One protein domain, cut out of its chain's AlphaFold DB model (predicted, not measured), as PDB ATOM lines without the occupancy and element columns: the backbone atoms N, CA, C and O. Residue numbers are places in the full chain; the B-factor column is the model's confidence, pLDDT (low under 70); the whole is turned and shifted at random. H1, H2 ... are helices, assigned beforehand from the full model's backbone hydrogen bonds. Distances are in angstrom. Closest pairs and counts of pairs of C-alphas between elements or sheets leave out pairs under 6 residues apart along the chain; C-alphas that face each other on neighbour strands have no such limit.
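What this domain is: This is residues 31 to 72 of the 75 residues of an uncharacterized protein of Pantoea sp. VS1 (UniProt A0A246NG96). With little regular structure, the domain is a small head of one short helix, H1, and a long loop folded back beside it, from which a tail sticks out, residues 64 to 72, ending in H2. The printed part has 42 residues, with two named helices, H1 then H2, and no named strand; the class is all helix, with 13 residues in named elements. The whole is loose, with a radius of gyration of the C-alphas of 12.6 A, and spans 38 by 25 by 16 A, only just elongated.

Where its parts are: H1, residues 34 to 42, begins at C-alpha 34 (154.109, 136.146, 56.773) and is 12.7 A long. H2, residues 69 to 72, ends at C-alpha 72 (146.541, 156.788, 40.188).

How they stand to each other: H1 and H2 are apart. In H1 every O i to N i+4 pair is within hydrogen-bond range; H2 is too short for such a pair.

The domain as a whole: Without residues 64 to 72, which stand free, the body spans 24 by 17 by 13 A. The link from H1 to H2 is long, 26 residues. The printed part has no cut. Residues 31 to 32 and 70 to 72 have pLDDT under 70.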
ATOM      1  N   ARG A  31     153.795 141.775  65.498       66.31
ATOM      2  CA  ARG A  31     154.890 141.206  64.706       66.31
ATOM      3  C   ARG A  31     154.299 140.504  63.487       66.31
ATOM      4  O   ARG A  31     153.506 139.570  63.650       66.31
ATOM      5  N   ARG A  32     154.651 140.988  62.294       66.38
ATOM      6  CA  ARG A  32     154.240 140.361  61.039       66.38
ATOM      7  C   ARG A  32     154.729 138.921  61.062       66.38
ATOM      8  O   ARG A  32     155.889 138.661  61.366       66.38
ATOM      9  N   ARG A  33     153.823 137.985  60.793       76.81
ATOM     10  CA  ARG A  33     154.177 136.581  60.588       76.81
ATOM     11  C   ARG A  33     153.683 136.184  59.201       76.81
ATOM     12  O   ARG A  33     152.504 135.850  59.098       76.81
ATOM     13  N   PRO A  34     154.535 136.283  58.165       77.38
ATOM     14  CA  PRO A  34     154.109 136.146  56.773       77.38
ATOM     15  C   PRO A  34     153.422 134.801  56.508       77.38
ATOM     16  O   PRO A  34     152.307 134.795  56.006       77.38
ATOM     17  N   ALA A  35     153.978 133.694  57.011       84.19
ATOM     18  CA  ALA A  35     153.394 132.360  56.830       84.19
ATOM     19  C   ALA A  35     151.933 132.244  57.310       84.19
ATOM     20  O   ALA A  35     151.092 131.651  56.638       84.19
ATOM     21  N   PHE A  36     151.602 132.834  58.463       85.56
ATOM     22  CA  PHE A  36     150.230 132.796  58.966       85.56
ATOM     23  C   PHE A  36     149.313 133.792  58.244       85.56
ATOM     24  O   PHE A  36     148.115 133.545  58.168       85.56
ATOM     25  N   GLU A  37     149.840 134.905  57.722       86.25
ATOM     26  CA  GLU A  37     149.034 135.813  56.899       86.25
ATOM     27  C   GLU A  37     148.638 135.154  55.580       86.25
ATOM     28  O   GLU A  37     147.475 135.241  55.193       86.25
ATOM     29  N   ASP A  38     149.573 134.471  54.923       88.88
ATOM     30  CA  ASP A  38     149.311 133.794  53.653       88.88
ATOM     31  C   ASP A  38     148.308 132.659  53.823       88.88
ATOM     32  O   ASP A  38     147.390 132.527  53.016       88.88
ATOM     33  N   TRP A  39     148.412 131.910  54.924       90.25
ATOM     34  CA  TRP A  39     147.416 130.906  55.284       90.25
ATOM     35  C   TRP A  39     146.026 131.525  55.493       90.25
ATOM     36  O   TRP A  39     145.068 131.102  54.856       90.25
ATOM     37  N   ILE A  40     145.909 132.586  56.305       91.25
ATOM     38  CA  ILE A  40     144.631 133.286  56.542       91.25
ATOM     39  C   ILE A  40     144.001 133.766  55.228       91.25
ATOM     40  O   ILE A  40     142.783 133.689  55.078       91.25
ATOM     41  N   ARG A  41     144.807 134.246  54.273       89.44
ATOM     42  CA  ARG A  41     144.333 134.753  52.974       89.44
ATOM     43  C   ARG A  41     143.765 133.669  52.057       89.44
ATOM     44  O   ARG A  41     143.035 134.023  51.132       89.44
ATOM     45  N   GLN A  42     144.116 132.404  52.283       90.88
ATOM     46  CA  GLN A  42     143.597 131.258  51.529       90.88
ATOM     47  C   GLN A  42     142.246 130.764  52.063       90.88
ATOM     48  O   GLN A  42     141.524 130.096  51.332       90.88
ATOM     49  N   LEU A  43     141.891 131.099  53.310       91.00
ATOM     50  CA  LEU A  43     140.613 130.702  53.903       91.00
ATOM     51  C   LEU A  43     139.435 131.461  53.278       91.00
ATOM     52  O   LEU A  43     139.546 132.633  52.900       91.00
ATOM     53  N   SER A  44     138.274 130.810  53.248       89.31
ATOM     54  CA  SER A  44     137.008 131.480  52.969       89.31
ATOM     55  C   SER A  44     136.647 132.413  54.124       89.31
ATOM     56  O   SER A  44     136.968 132.154  55.283       89.31
ATOM     57  N   ARG A  45     135.910 133.491  53.843       87.38
ATOM     58  CA  ARG A  45     135.417 134.406  54.891       87.38
ATOM     59  C   ARG A  45     134.514 133.729  55.919       87.38
ATOM     60  O   ARG A  45     134.381 134.239  57.026       87.38
ATOM     61  N   ASN A  46     133.905 132.606  55.546       89.12
ATOM     62  CA  ASN A  46     133.013 131.845  56.415       89.12
ATOM     63  C   ASN A  46     133.765 130.844  57.308       89.12
ATOM     64  O   ASN A  46     133.162 130.270  58.217       89.12
ATOM     65  N   ASP A  47     135.065 130.641  57.077       90.19
ATOM     66  CA  ASP A  47     135.869 129.725  57.877       90.19
ATOM     67  C   ASP A  47     136.166 130.315  59.258       90.19
ATOM     68  O   ASP A  47     136.173 131.527  59.474       90.19
ATOM     69  N   ARG A  48     136.431 129.451  60.240       90.81
ATOM     70  CA  ARG A  48     136.787 129.888  61.594       90.81
ATOM     71  C   ARG A  48     138.295 129.925  61.767       90.81
ATOM     72  O   ARG A  48     138.992 128.959  61.470       90.81
ATOM     73  N   LEU A  49     138.794 131.017  62.343       91.69
ATOM     74  CA  LEU A  49     140.199 131.111  62.724       91.69
ATOM     75  C   LEU A  49     140.492 130.340  64.023       91.69
ATOM     76  O   LEU A  49     139.654 130.322  64.935       91.69
ATOM     77  N   PRO A  50     141.701 129.765  64.166       91.88
ATOM     78  CA  PRO A  50     142.126 129.119  65.395       91.88
ATOM     79  C   PRO A  50     142.136 130.095  66.570       91.88
ATOM     80  O   PRO A  50     142.419 131.289  66.435       91.88
ATOM     81  N   ARG A  51     141.890 129.571  67.771       84.56
ATOM     82  CA  ARG A  51     142.027 130.355  69.000       84.56
ATOM     83  C   ARG A  51     143.512 130.601  69.260       84.56
ATOM     84  O   ARG A  51     144.294 129.669  69.386       84.56
ATOM     85  N   GLY A  52     143.922 131.864  69.342       85.81
ATOM     86  CA  GLY A  52     145.312 132.199  69.635       85.81
ATOM     87  C   GLY A  52     145.588 133.696  69.635       85.81
ATOM     88  O   GLY A  52     144.890 134.479  68.987       85.81
ATOM     89  N   ARG A  53     146.650 134.107  70.343       84.00
ATOM     90  CA  ARG A  53     147.067 135.523  70.418       84.00
ATOM     91  C   ARG A  53     147.313 136.139  69.039       84.00
ATOM     92  O   ARG A  53     147.064 137.327  68.858       84.00
ATOM     93  N   TYR A  54     147.768 135.333  68.079       83.38
ATOM     94  CA  TYR A  54     148.010 135.775  66.711       83.38
ATOM     95  C   TYR A  54     146.706 136.100  65.958       83.38
ATOM     96  O   TYR A  54     146.562 137.199  65.421       83.38
ATOM     97  N   PHE A  55     145.734 135.184  66.002       86.44
ATOM     98  CA  PHE A  55     144.476 135.257  65.249       86.44
ATOM     99  C   PHE A  55     143.423 136.193  65.861       86.44
ATOM    100  O   PHE A  55     142.433 136.523  65.215       86.44
ATOM    101  N   ARG A  56     143.618 136.664  67.099       86.19
ATOM    102  CA  ARG A  56     142.637 137.495  67.820       86.19
ATOM    103  C   ARG A  56     142.271 138.773  67.048       86.19
ATOM    104  O   ARG A  56     143.099 139.677  66.966       86.19
ATOM    105  N   GLY A  57     141.038 138.893  66.561       84.31
ATOM    106  CA  GLY A  57     140.567 140.073  65.818       84.31
ATOM    107  C   GLY A  57     141.067 140.153  64.371       84.31
ATOM    108  O   GLY A  57     140.976 141.209  63.754       84.31
ATOM    109  N   LYS A  58     141.632 139.064  63.838       86.62
ATOM    110  CA  LYS A  58     141.840 138.894  62.397       86.62
ATOM    111  C   LYS A  58     140.567 138.299  61.790       86.62
ATOM    112  O   LYS A  58     139.817 137.627  62.491       86.62
ATOM    113  N   GLN A  59     140.342 138.564  60.510       88.44
ATOM    114  CA  GLN A  59     139.277 137.946  59.723       88.44
ATOM    115  C   GLN A  59     139.911 137.010  58.687       88.44
ATOM    116  O   GLN A  59     140.990 137.346  58.187       88.44
ATOM    117  N   PRO A  60     139.305 135.847  58.405       91.12
ATOM    118  CA  PRO A  60     139.772 134.957  57.357       91.12
ATOM    119  C   PRO A  60     139.511 135.542  55.967       91.12
ATOM    120  O   PRO A  60     138.601 136.348  55.761       91.12
ATOM    121  N   GLY A  61     140.344 135.132  55.014       89.50
ATOM    122  CA  GLY A  61     140.318 135.592  53.635       89.50
ATOM    123  C   GLY A  61     141.153 136.844  53.372       89.50
ATOM    124  O   GLY A  61     141.881 137.365  54.224       89.50
ATOM    125  N   ARG A  62     141.083 137.317  52.125       84.19
ATOM    126  CA  ARG A  62     141.823 138.504  51.684       84.19
ATOM    127  C   ARG A  62     141.208 139.788  52.263       84.19
ATOM    128  O   ARG A  62     139.974 139.912  52.293       84.19
ATOM    129  N   PRO A  63     142.041 140.762  52.684       80.31
ATOM    130  CA  PRO A  63     141.558 142.089  53.043       80.31
ATOM    131  C   PRO A  63     140.770 142.696  51.880       80.31
ATOM    132  O   PRO A  63     141.177 142.581  50.725       80.31
ATOM    133  N   LEU A  64     139.642 143.336  52.187       77.50
ATOM    134  CA  LEU A  64     138.942 144.173  51.217       77.50
ATOM    135  C   LEU A  64     139.752 145.460  51.049       77.50
ATOM    136  O   LEU A  64     139.801 146.277  51.967       77.50
ATOM    137  N   TYR A  65     140.398 145.613  49.898       74.69
ATOM    138  CA  TYR A  65     141.009 146.872  49.494       74.69
ATOM    139  C   TYR A  65     139.978 147.642  48.677       74.69
ATOM    140  O   TYR A  65     139.756 147.335  47.510       74.69
ATOM    141  N   ILE A  66     139.314 148.607  49.310       78.00
ATOM    142  CA  ILE A  66     138.519 149.604  48.596       78.00
ATOM    143  C   ILE A  66     139.487 150.740  48.287       78.00
ATOM    144  O   ILE A  66     139.900 151.469  49.188       78.00
ATOM    145  N   VAL A  67     139.934 150.799  47.037       76.00
ATOM    146  CA  VAL A  67     140.848 151.829  46.547       76.00
ATOM    147  C   VAL A  67     139.992 152.868  45.838       76.00
ATOM    148  O   VAL A  67     139.353 152.548  44.843       76.00
ATOM    149  N   ASP A  68     139.946 154.081  46.382       77.19
ATOM    150  CA  ASP A  68     139.350 155.227  45.696       77.19
ATOM    151  C   ASP A  68     140.285 155.685  44.563       77.19
ATOM    152  O   ASP A  68     141.509 155.576  44.677       77.19
ATOM    153  N   GLU A  69     139.740 156.173  43.454       72.81
ATOM    154  CA  GLU A  69     140.462 156.416  42.189       72.81
ATOM    155  C   GLU A  69     141.649 157.398  42.317       72.81
ATOM    156  O   GLU A  69     142.524 157.463  41.452       72.81
ATOM    157  N   PHE A  70     141.750 158.108  43.443       57.25
ATOM    158  CA  PHE A  70     142.808 159.065  43.763       57.25
ATOM    159  C   PHE A  70     144.237 158.476  43.813       57.25
ATOM    160  O   PHE A  70     145.214 159.222  43.747       57.25
ATOM    161  N   TRP A  71     144.393 157.150  43.893       56.97
ATOM    162  CA  TRP A  71     145.710 156.492  43.966       56.97
ATOM    163  C   TRP A  71     146.494 156.454  42.641       56.97
ATOM    164  O   TRP A  71     147.687 156.169  42.665       56.97
ATOM    165  N   HIS A  72     145.873 156.777  41.502       54.44
ATOM    166  CA  HIS A  72     146.541 156.788  40.188       54.44
ATOM    167  C   HIS A  72     147.280 158.103  39.862       54.44
ATOM    168  O   HIS A  72     147.785 158.257  38.751       54.44
TER     169      HIS A  72